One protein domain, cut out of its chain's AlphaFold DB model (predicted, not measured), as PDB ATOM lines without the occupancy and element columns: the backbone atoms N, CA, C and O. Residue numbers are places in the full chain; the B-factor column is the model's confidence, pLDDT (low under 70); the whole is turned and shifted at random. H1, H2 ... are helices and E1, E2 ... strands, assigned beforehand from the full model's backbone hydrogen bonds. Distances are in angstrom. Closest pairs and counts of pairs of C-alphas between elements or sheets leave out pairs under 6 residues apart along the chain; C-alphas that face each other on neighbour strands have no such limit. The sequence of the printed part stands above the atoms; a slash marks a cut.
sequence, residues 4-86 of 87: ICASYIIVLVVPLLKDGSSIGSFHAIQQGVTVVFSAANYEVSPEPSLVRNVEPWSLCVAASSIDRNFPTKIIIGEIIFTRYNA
ATOM      1  N   ILE A   4       7.061 -48.484   4.546       85.00
ATOM      2  CA  ILE A   4       6.334 -49.584   5.187       85.00
ATOM      3  C   ILE A   4       6.087 -49.196   6.644       85.00
ATOM      4  O   ILE A   4       7.021 -48.868   7.371       85.00
ATOM      5  N   CYS A   5       4.829 -49.268   7.073       83.56
ATOM      6  CA  CYS A   5       4.428 -49.093   8.465       83.56
ATOM      7  C   CYS A   5       3.763 -50.379   8.947       83.56
ATOM      8  O   CYS A   5       2.825 -50.857   8.304       83.56
ATOM      9  N   ALA A   6       4.238 -50.939  10.060       78.12
ATOM     10  CA  ALA A   6       3.607 -52.104  10.657       78.12
ATOM     11  C   ALA A   6       3.486 -51.986  12.180       78.12
ATOM     12  O   ALA A   6       4.415 -51.603  12.891       78.12
ATOM     13  N   SER A   7       2.310 -52.359  12.674       73.50
ATOM     14  CA  SER A   7       1.935 -52.346  14.084       73.50
ATOM     15  C   SER A   7       1.579 -53.766  14.524       73.50
ATOM     16  O   SER A   7       0.408 -54.109  14.685       73.50
ATOM     17  N   TYR A   8       2.582 -54.628  14.653       66.25
ATOM     18  CA  TYR A   8       2.420 -55.938  15.278       66.25
ATOM     19  C   TYR A   8       3.560 -56.180  16.261       66.25
ATOM     20  O   TYR A   8       4.606 -55.529  16.240       66.25
ATOM     21  N   ILE A   9       3.300 -57.097  17.181       57.84
ATOM     22  CA  ILE A   9       4.144 -57.341  18.335       57.84
ATOM     23  C   ILE A   9       4.936 -58.625  18.100       57.84
ATOM     24  O   ILE A   9       4.356 -59.705  17.995       57.84
ATOM     25  N   ILE A  10       6.263 -58.517  18.086       58.22
ATOM     26  CA  ILE A  10       7.152 -59.669  18.230       58.22
ATOM     27  C   ILE A  10       7.362 -59.914  19.733       58.22
ATOM     28  O   ILE A  10       7.938 -59.100  20.455       58.22
ATOM     29  N   VAL A  11       6.849 -61.046  20.221       55.94
ATOM     30  CA  VAL A  11       6.798 -61.406  21.655       55.94
ATOM     31  C   VAL A  11       8.165 -61.854  22.204       55.94
ATOM     32  O   VAL A  11       8.341 -62.024  23.409       55.94
ATOM     33  N   LEU A  12       9.187 -62.000  21.360       57.12
ATOM     34  CA  LEU A  12      10.526 -62.413  21.777       57.12
ATOM     35  C   LEU A  12      11.579 -61.613  21.008       57.12
ATOM     36  O   LEU A  12      11.479 -61.528  19.793       57.12
ATOM     37  N   VAL A  13      12.599 -61.058  21.678       62.88
ATOM     38  CA  VAL A  13      13.760 -60.509  20.962       62.88
ATOM     39  C   VAL A  13      14.474 -61.704  20.347       62.88
ATOM     40  O   VAL A  13      15.229 -62.420  21.001       62.88
ATOM     41  N   VAL A  14      14.113 -61.996  19.109       66.44
ATOM     42  CA  VAL A  14      14.708 -63.049  18.307       66.44
ATOM     43  C   VAL A  14      15.963 -62.494  17.642       66.44
ATOM     44  O   VAL A  14      16.044 -61.293  17.381       66.44
ATOM     45  N   PRO A  15      16.963 -63.342  17.362       75.00
ATOM     46  CA  PRO A  15      18.086 -62.935  16.533       75.00
ATOM     47  C   PRO A  15      17.585 -62.301  15.230       75.00
ATOM     48  O   PRO A  15      16.669 -62.835  14.605       75.00
ATOM     49  N   LEU A  16      18.223 -61.208  14.807       75.94
ATOM     50  CA  LEU A  16      17.800 -60.351  13.687       75.94
ATOM     51  C   LEU A  16      17.573 -61.078  12.347       75.94
ATOM     52  O   LEU A  16      16.955 -60.531  11.449       75.94
ATOM     53  N   LEU A  17      18.095 -62.295  12.180       79.00
ATOM     54  CA  LEU A  17      17.968 -63.089  10.951       79.00
ATOM     55  C   LEU A  17      17.130 -64.359  11.148       79.00
ATOM     56  O   LEU A  17      17.197 -65.282  10.341       79.00
ATOM     57  N   LYS A  18      16.381 -64.440  12.250       80.19
ATOM     58  CA  LYS A  18      15.524 -65.584  12.579       80.19
ATOM     59  C   LYS A  18      14.036 -65.273  12.412       80.19
ATOM     60  O   LYS A  18      13.236 -66.204  12.395       80.19
ATOM     61  N   ASP A  19      13.675 -64.000  12.271       80.12
ATOM     62  CA  ASP A  19      12.304 -63.582  11.998       80.12
ATOM     63  C   ASP A  19      12.105 -63.173  10.541       80.12
ATOM     64  O   ASP A  19      12.949 -62.502   9.939       80.12
ATOM     65  N   GLY A  20      10.949 -63.541   9.987       84.12
ATOM     66  CA  GLY A  20      10.573 -63.169   8.626       84.12
ATOM     67  C   GLY A  20      10.471 -61.655   8.455       84.12
ATOM     68  O   GLY A  20      10.794 -61.134   7.387       84.12
ATOM     69  N   SER A  21      10.097 -60.931   9.511       82.25
ATOM     70  CA  SER A  21       9.959 -59.482   9.444       82.25
ATOM     71  C   SER A  21      11.277 -58.741   9.465       82.25
ATOM     72  O   SER A  21      11.441 -57.772   8.728       82.25
ATOM     73  N   SER A  22      12.229 -59.184  10.283       85.62
ATOM     74  CA  SER A  22      13.566 -58.592  10.311       85.62
ATOM     75  C   SER A  22      14.272 -58.815   8.964       85.62
ATOM     76  O   SER A  22      14.876 -57.892   8.425       85.62
ATOM     77  N   ILE A  23      14.094 -59.988   8.338       88.75
ATOM     78  CA  ILE A  23      14.608 -60.274   6.984       88.75
ATOM     79  C   ILE A  23      13.890 -59.426   5.920       88.75
ATOM     80  O   ILE A  23      14.537 -58.811   5.072       88.75
ATOM     81  N   GLY A  24      12.556 -59.373   5.957       88.06
ATOM     82  CA  GLY A  24      11.759 -58.610   4.995       88.06
ATOM     83  C   GLY A  24      12.000 -57.101   5.086       88.06
ATOM     84  O   GLY A  24      12.139 -56.435   4.061       88.06
ATOM     85  N   SER A  25      12.119 -56.566   6.303       88.38
ATOM     86  CA  SER A  25      12.447 -55.156   6.543       88.38
ATOM     87  C   SER A  25      13.869 -54.812   6.115       88.38
ATOM     88  O   SER A  25      14.083 -53.757   5.520       88.38
ATOM     89  N   PHE A  26      14.829 -55.715   6.335       90.38
ATOM     90  CA  PHE A  26      16.187 -55.547   5.834       90.38
ATOM     91  C   PHE A  26      16.205 -55.461   4.303       90.38
ATOM     92  O   PHE A  26      16.810 -54.549   3.739       90.38
ATOM     93  N   HIS A  27      15.477 -56.352   3.623       91.62
ATOM     94  CA  HIS A  27      15.357 -56.311   2.167       91.62
ATOM     95  C   HIS A  27      14.674 -55.028   1.667       91.62
ATOM     96  O   HIS A  27      15.124 -54.429   0.693       91.62
ATOM     97  N   ALA A  28      13.622 -54.568   2.347       90.62
ATOM     98  CA  ALA A  28      12.938 -53.324   2.000       90.62
ATOM     99  C   ALA A  28      13.878 -52.107   2.075       90.62
ATOM    100  O   ALA A  28      13.934 -51.314   1.135       90.62
ATOM    101  N   ILE A  29      14.689 -52.016   3.135       92.25
ATOM    102  CA  ILE A  29      15.686 -50.947   3.296       92.25
ATOM    103  C   ILE A  29      16.752 -51.005   2.195       92.25
ATOM    104  O   ILE A  29      17.137 -49.963   1.668       92.25
ATOM    105  N   GLN A  30      17.185 -52.200   1.776       93.12
ATOM    106  CA  GLN A  30      18.107 -52.350   0.641       93.12
ATOM    107  C   GLN A  30      17.526 -51.826  -0.683       93.12
ATOM    108  O   GLN A  30      18.285 -51.404  -1.551       93.12
ATOM    109  N   GLN A  31      16.200 -51.839  -0.838       93.69
ATOM    110  CA  GLN A  31      15.498 -51.283  -2.000       93.69
ATOM    111  C   GLN A  31      15.115 -49.801  -1.819       93.69
ATOM    112  O   GLN A  31      14.373 -49.254  -2.632       93.69
ATOM    113  N   GLY A  32      15.606 -49.139  -0.765       91.56
ATOM    114  CA  GLY A  32      15.331 -47.727  -0.493       91.56
ATOM    115  C   GLY A  32      13.955 -47.453   0.117       91.56
ATOM    116  O   GLY A  32      13.516 -46.307   0.120       91.56
ATOM    117  N   VAL A  33      13.271 -48.477   0.635       92.50
ATOM    118  CA  VAL A  33      11.970 -48.335   1.301       92.50
ATOM    119  C   VAL A  33      12.182 -48.242   2.809       92.50
ATOM    120  O   VAL A  33      12.695 -49.173   3.431       92.50
ATOM    121  N   THR A  34      11.774 -47.128   3.416       90.06
ATOM    122  CA  THR A  34      11.879 -46.932   4.870       90.06
ATOM    123  C   THR A  34      10.894 -47.827   5.620       90.06
ATOM    124  O   THR A  34       9.739 -47.951   5.217       90.06
ATOM    125  N   VAL A  35      11.327 -48.421   6.736       88.69
ATOM    126  CA  VAL A  35      10.500 -49.306   7.571       88.69
ATOM    127  C   VAL A  35      10.289 -48.693   8.952       88.69
ATOM    128  O   VAL A  35      11.248 -48.294   9.614       88.69
ATOM    129  N   VAL A  36       9.031 -48.650   9.390       89.25
ATOM    130  CA  VAL A  36       8.601 -48.111  10.684       89.25
ATOM    131  C   VAL A  36       7.860 -49.188  11.473       89.25
ATOM    132  O   VAL A  36       6.900 -49.783  10.973       89.25
ATOM    133  N   PHE A  37       8.279 -49.397  12.721       87.44
ATOM    134  CA  PHE A  37       7.670 -50.335  13.659       87.44
ATOM    135  C   PHE A  37       7.304 -49.650  14.978       87.44
ATOM    136  O   PHE A  37       7.985 -48.738  15.439       87.44
ATOM    137  N   SER A  38       6.230 -50.101  15.625       86.06
ATOM    138  CA  SER A  38       5.895 -49.662  16.988       86.06
ATOM    139  C   SER A  38       6.795 -50.332  18.032       86.06
ATOM    140  O   SER A  38       7.072 -51.526  17.909       86.06
ATOM    141  N   ALA A  39       7.126 -49.621  19.113       83.25
ATOM    142  CA  ALA A  39       7.912 -50.126  20.249       83.25
ATOM    143  C   ALA A  39       7.195 -51.192  21.112       83.25
ATOM    144  O   ALA A  39       7.818 -51.774  22.001       83.25
ATOM    145  N   ALA A  40       5.924 -51.481  20.794       77.88
ATOM    146  CA  ALA A  40       4.971 -52.302  21.547       77.88
ATOM    147  C   ALA A  40       4.472 -51.655  22.857       77.88
ATOM    148  O   ALA A  40       5.004 -50.654  23.321       77.88
ATOM    149  N   ASN A  41       3.418 -52.248  23.431       79.19
ATOM    150  CA  ASN A  41       2.720 -51.765  24.633       79.19
ATOM    151  C   ASN A  41       2.871 -52.753  25.804       79.19
ATOM    152  O   ASN A  41       1.916 -53.012  26.535       79.19
ATOM    153  N   TYR A  42       4.027 -53.414  25.922       72.81
ATOM    154  CA  TYR A  42       4.227 -54.386  26.994       72.81
ATOM    155  C   TYR A  42       4.504 -53.677  28.308       72.81
ATOM    156  O   TYR A  42       5.613 -53.217  28.556       72.81
ATOM    157  N   GLU A  43       3.495 -53.657  29.169       61.53
ATOM    158  CA  GLU A  43       3.653 -53.268  30.560       61.53
ATOM    159  C   GLU A  43       3.880 -54.510  31.422       61.53
ATOM    160  O   GLU A  43       2.947 -55.173  31.873       61.53
ATOM    161  N   VAL A  44       5.152 -54.828  31.650       61.88
ATOM    162  CA  VAL A  44       5.570 -55.623  32.805       61.88
ATOM    163  C   VAL A  44       6.437 -54.698  33.656       61.88
ATOM    164  O   VAL A  44       7.611 -54.492  33.373       61.88
ATOM    165  N   SER A  45       5.816 -54.062  34.649       61.50
ATOM    166  CA  SER A  45       6.472 -53.322  35.742       61.50
ATOM    167  C   SER A  45       7.811 -53.948  36.183       61.50
ATOM    168  O   SER A  45       7.862 -55.173  36.275       61.50
ATOM    169  N   PRO A  46       8.838 -53.197  36.625       65.50
ATOM    170  CA  PRO A  46       9.464 -51.975  36.129       65.50
ATOM    171  C   PRO A  46      10.778 -52.348  35.407       65.50
ATOM    172  O   PRO A  46      11.846 -51.812  35.708       65.50
ATOM    173  N   GLU A  47      10.735 -53.343  34.523       68.12
ATOM    174  CA  GLU A  47      11.960 -53.851  33.913       68.12
ATOM    175  C   GLU A  47      12.439 -52.894  32.808       68.12
ATOM    176  O   GLU A  47      11.675 -52.558  31.897       68.12
ATOM    177  N   PRO A  48      13.699 -52.427  32.846       68.19
ATOM    178  CA  PRO A  48      14.267 -51.707  31.719       68.19
ATOM    179  C   PRO A  48      14.363 -52.639  30.500       68.19
ATOM    180  O   PRO A  48      14.612 -53.834  30.634       68.19
ATOM    181  N   SER A  49      14.267 -52.077  29.290       71.75
ATOM    182  CA  SER A  49      14.437 -52.803  28.009       71.75
ATOM    183  C   SER A  49      13.241 -53.649  27.535       71.75
ATOM    184  O   SER A  49      13.420 -54.710  26.942       71.75
ATOM    185  N   LEU A  50      12.012 -53.156  27.718       75.50
ATOM    186  CA  LEU A  50      10.795 -53.786  27.164       75.50
ATOM    187  C   LEU A  50      10.516 -53.438  25.689       75.50
ATOM    188  O   LEU A  50       9.577 -53.980  25.103       75.50
ATOM    189  N   VAL A  51      11.319 -52.552  25.088       76.25
ATOM    190  CA  VAL A  51      11.169 -52.137  23.685       76.25
ATOM    191  C   VAL A  51      11.326 -53.343  22.759       76.25
ATOM    192  O   VAL A  51      12.280 -54.118  22.858       76.25
ATOM    193  N   ARG A  52      10.379 -53.489  21.833       76.62
ATOM    194  CA  ARG A  52      10.428 -54.467  20.738       76.62
ATOM    195  C   ARG A  52      10.816 -53.785  19.430       76.62
ATOM    196  O   ARG A  52      10.755 -52.565  19.328       76.62
ATOM    197  N   ASN A  53      11.172 -54.591  18.430       78.88
ATOM    198  CA  ASN A  53      11.520 -54.120  17.087       78.88
ATOM    199  C   ASN A  53      12.718 -53.152  17.110       78.88
ATOM    200  O   ASN A  53      12.628 -51.981  16.745       78.88
ATOM    201  N   VAL A  54      13.829 -53.648  17.658       82.69
ATOM    202  CA  VAL A  54      15.098 -52.918  17.821       82.69
ATOM    203  C   VAL A  54      16.054 -53.164  16.649       82.69
ATOM    204  O   VAL A  54      17.273 -53.066  16.803       82.69
ATOM    205  N   GLU A  55      15.528 -53.530  15.476       86.69
ATOM    206  CA  GLU A  55      16.324 -53.659  14.262       86.69
ATOM    207  C   GLU A  55      17.015 -52.321  13.946       86.69
ATOM    208  O   GLU A  55      16.321 -51.313  13.785       86.69
ATOM    209  N   PRO A  56      18.353 -52.291  13.775       87.94
ATOM    210  CA  PRO A  56      19.100 -51.047  13.556       87.94
ATOM    211  C   PRO A  56      18.693 -50.264  12.300       87.94
ATOM    212  O   PRO A  56      18.988 -49.080  12.182       87.94
ATOM    213  N   TRP A  57      18.063 -50.941  11.340       87.94
ATOM    214  CA  TRP A  57      17.602 -50.374  10.072       87.94
ATOM    215  C   TRP A  57      16.139 -49.915  10.098       87.94
ATOM    216  O   TRP A  57      15.647 -49.413   9.090       87.94
ATOM    217  N   SER A  58      15.430 -50.107  11.211       87.62
ATOM    218  CA  SER A  58      14.024 -49.730  11.351       87.62
ATOM    219  C   SER A  58      13.858 -48.511  12.256       87.62
ATOM    220  O   SER A  58      14.647 -48.282  13.174       87.62
ATOM    221  N   LEU A  59      12.808 -47.729  12.012       87.56
ATOM    222  CA  LEU A  59      12.396 -46.664  12.918       87.56
ATOM    223  C   LEU A  59      11.425 -47.228  13.961       87.56
ATOM    224  O   LEU A  59      10.281 -47.543  13.632       87.56
ATOM    225  N   CYS A  60      11.873 -47.324  15.213       87.12
ATOM    226  CA  CYS A  60      11.059 -47.774  16.340       87.12
ATOM    227  C   CYS A  60      10.328 -46.589  16.999       87.12
ATOM    228  O   CYS A  60      10.960 -45.636  17.460       87.12
ATOM    229  N   VAL A  61       8.994 -46.632  17.036       89.44
ATOM    230  CA  VAL A  61       8.135 -45.522  17.480       89.44
ATOM    231  C   VAL A  61       7.479 -45.841  18.822       89.44
ATOM    232  O   VAL A  61       6.720 -46.806  18.938       89.44
ATOM    233  N   ALA A  62       7.744 -45.003  19.827       86.31
ATOM    234  CA  ALA A  62       7.060 -45.030  21.119       86.31
ATOM    235  C   ALA A  62       5.721 -44.271  21.067       86.31
ATOM    236  O   ALA A  62       5.541 -43.358  20.258       86.31
ATOM    237  N   ALA A  63       4.792 -44.631  21.951       85.19
ATOM    238  CA  ALA A  63       3.538 -43.911  22.123       85.19
ATOM    239  C   ALA A  63       3.679 -42.844  23.217       85.19
ATOM    240  O   ALA A  63       4.287 -43.081  24.259       85.19
ATOM    241  N   SER A  64       3.108 -41.668  22.973       85.94
ATOM    242  CA  SER A  64       2.954 -40.621  23.979       85.94
ATOM    243  C   SER A  64       1.627 -39.905  23.780       85.94
ATOM    244  O   SER A  64       1.048 -39.917  22.689       85.94
ATOM    245  N   SER A  65       1.160 -39.287  24.851       84.88
ATOM    246  CA  SER A  65      -0.095 -38.551  24.888       84.88
ATOM    247  C   SER A  65       0.149 -37.100  24.499       84.88
ATOM    248  O   SER A  65       1.139 -36.490  24.900       84.88
ATOM    249  N   ILE A  66      -0.760 -36.532  23.713       86.88
ATOM    250  CA  ILE A  66      -0.777 -35.097  23.409       86.88
ATOM    251  C   ILE A  66      -1.707 -34.372  24.386       86.88
ATOM    252  O   ILE A  66      -2.540 -35.011  25.027       86.88
ATOM    253  N   ASP A  67      -1.630 -33.040  24.445       87.00
ATOM    254  CA  ASP A  67      -2.546 -32.186  25.222       87.00
ATOM    255  C   ASP A  67      -3.950 -32.106  24.575       87.00
ATOM    256  O   ASP A  67      -4.474 -31.052  24.214       87.00
ATOM    257  N   ARG A  68      -4.541 -33.275  24.311       84.50
ATOM    258  CA  ARG A  68      -5.907 -33.463  23.827       84.50
ATOM    259  C   ARG A  68      -6.586 -34.473  24.731       84.50
ATOM    260  O   ARG A  68      -6.162 -35.621  24.814       84.50
ATOM    261  N   ASN A  69      -7.710 -34.062  25.305       82.88
ATOM    262  CA  ASN A  69      -8.502 -34.900  26.192       82.88
ATOM    263  C   ASN A  69      -9.871 -35.215  25.578       82.88
ATOM    264  O   ASN A  69     -10.516 -34.334  25.008       82.88
ATOM    265  N   PHE A  70     -10.345 -36.453  25.742       84.56
ATOM    266  CA  PHE A  70     -11.698 -36.874  25.357       84.56
ATOM    267  C   PHE A  70     -12.520 -37.146  26.625       84.56
ATOM    268  O   PHE A  70     -12.555 -38.281  27.102       84.56
ATOM    269  N   PRO A  71     -13.119 -36.110  27.247       83.88
ATOM    270  CA  PRO A  71     -13.821 -36.269  28.514       83.88
ATOM    271  C   PRO A  71     -15.127 -37.048  28.341       83.88
ATOM    272  O   PRO A  71     -15.939 -36.743  27.465       83.88
ATOM    273  N   THR A  72     -15.368 -38.003  29.238       87.75
ATOM    274  CA  THR A  72     -16.615 -38.779  29.271       87.75
ATOM    275  C   THR A  72     -17.513 -38.254  30.382       87.75
ATOM    276  O   THR A  72     -17.125 -38.252  31.554       87.75
ATOM    277  N   LYS A  73     -18.726 -37.821  30.024       89.19
ATOM    278  CA  LYS A  73     -19.765 -37.458  30.994       89.19
ATOM    279  C   LYS A  73     -20.497 -38.714  31.456       89.19
ATOM    280  O   LYS A  73     -20.974 -39.489  30.633       89.19
ATOM    281  N   ILE A  74     -20.590 -38.896  32.765       89.62
ATOM    282  CA  ILE A  74     -21.279 -40.006  33.424       89.62
ATOM    283  C   ILE A  74     -22.410 -39.392  34.251       89.62
ATOM    284  O   ILE A  74     -22.146 -38.574  35.131       89.62
ATOM    285  N   ILE A  75     -23.661 -39.749  33.958       92.19
ATOM    286  CA  ILE A  75     -24.845 -39.230  34.659       92.19
ATOM    287  C   ILE A  75     -25.395 -40.339  35.557       92.19
ATOM    288  O   ILE A  75     -25.668 -41.440  35.080       92.19
ATOM    289  N   ILE A  76     -25.542 -40.054  36.851       91.50
ATOM    290  CA  ILE A  76     -26.094 -40.972  37.855       91.50
ATOM    291  C   ILE A  76     -27.192 -40.214  38.611       91.50
ATOM    292  O   ILE A  76     -26.904 -39.355  39.443       91.50
ATOM    293  N   GLY A  77     -28.459 -40.507  38.307       90.94
ATOM    294  CA  GLY A  77     -29.582 -39.704  38.806       90.94
ATOM    295  C   GLY A  77     -29.504 -38.262  38.288       90.94
ATOM    296  O   GLY A  77     -29.311 -38.053  37.094       90.94
ATOM    297  N   GLU A  78     -29.609 -37.277  39.182       90.94
ATOM    298  CA  GLU A  78     -29.421 -35.849  38.857       90.94
ATOM    299  C   GLU A  78     -27.947 -35.395  38.918       90.94
ATOM    300  O   GLU A  78     -27.635 -34.234  38.652       90.94
ATOM    301  N   ILE A  79     -27.017 -36.294  39.257       91.12
ATOM    302  CA  ILE A  79     -25.595 -35.970  39.416       91.12
ATOM    303  C   ILE A  79     -24.851 -36.212  38.099       91.12
ATOM    304  O   ILE A  79     -24.960 -37.279  37.493       91.12
ATOM    305  N   ILE A  80     -24.037 -35.234  37.682       89.38
ATOM    306  CA  ILE A  80     -23.195 -35.304  36.480       89.38
ATOM    307  C   ILE A  80     -21.715 -35.349  36.887       89.38
ATOM    308  O   ILE A  80     -21.181 -34.378  37.420       89.38
ATOM    309  N   PHE A  81     -21.027 -36.446  36.568       88.62
ATOM    310  CA  PHE A  81     -19.573 -36.588  36.675       88.62
ATOM    311  C   PHE A  81     -18.919 -36.395  35.305       88.62
ATOM    312  O   PHE A  81     -19.421 -36.883  34.297       88.62
ATOM    313  N   THR A  82     -17.771 -35.719  35.248       87.06
ATOM    314  CA  THR A  82     -16.946 -35.652  34.030       87.06
ATOM    315  C   THR A  82     -15.596 -36.286  34.325       87.06
ATOM    316  O   THR A  82     -14.834 -35.764  35.136       87.06
ATOM    317  N   ARG A  83     -15.298 -37.420  33.684       82.81
ATOM    318  CA  ARG A  83     -13.988 -38.066  33.790       82.81
ATOM    319  C   ARG A  83     -13.075 -37.511  32.702       82.81
ATOM    320  O   ARG A  83     -13.343 -37.699  31.516       82.81
ATOM    321  N   TYR A  84     -11.991 -36.864  33.114       79.00
ATOM    322  CA  TYR A  84     -10.891 -36.495  32.231       79.00
ATOM    323  C   TYR A  84      -9.874 -37.636  32.239       79.00
ATOM    324  O   TYR A  84      -9.136 -37.797  33.204       79.00
ATOM    325  N   ASN A  85      -9.866 -38.453  31.189       64.50
ATOM    326  CA  ASN A  85      -8.782 -39.407  30.973       64.50
ATOM    327  C   ASN A  85      -7.708 -38.765  30.127       64.50
ATOM    328  O   ASN A  85      -8.020 -38.371  29.006       64.50
ATOM    329  N   ALA A  86      -6.484 -38.720  30.644       57.22
ATOM    330  CA  ALA A  86      -5.327 -38.735  29.769       57.22
ATOM    331  C   ALA A  86      -5.335 -40.085  29.031       57.22
ATOM    332  O   ALA A  86      -5.577 -41.124  29.658       57.22
TER     333      ALA A  86
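What this domain is: This is residues 4 to 86 of the 87 residues of the protein "Putative tripeptidyl-peptidase II" of Medicago truncatula (UniProt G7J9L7). With little regular structure, the domain is a small head, the parallel sheet E1 E2 E3 with H1 over one face, and a long arm ending in the antiparallel hairpin E4 E5. The printed part has 83 residues, 32 in named elements, mixed, in the order E1 H1 E2 E3 E4 E5. It is extended, radius of gyration of the C-alphas 19.2 A, spanning 62 by 29 by 19 A.

Where its parts are: The sheet holds E1, residues 4 to 6, from C-alpha 4 at (6.334, -49.584, 5.187), E2, residues 34 to 38, and E3, residues 59 to 61. H1, residues 20 to 30, measures 15.4 A. E4 is residues 72 to 76; E5, residues 79 to 83, ends at C-alpha 83 (-13.988, -38.066, 33.790).

How they stand to each other: N 4 and O 34 of E1 and E2, and N 61 and O 37 of E3 and E2, are 2.8 A apart. H1 is on the sheet at a height of 9.3 A; its closest C-alpha pair with E2 is Ser 25 and Val 35, 6.3 A. Every O i to N i+4 pair of H1 is within hydrogen-bond range. E1, H1 and E2 form a strand-helix-strand unit, parallel neighbours joined through a helix, with a right-handed crossover. In the hairpin of E4 and E5, N 74 and O 81 are within hydrogen-bond range at 2.8 A.

The domain as a whole: The printed part has no cut. Links E1 to H1 and E2 to E3 are long. Confidence is under 70 at residues 8 to 14, 43 to 48 and 85 to 86.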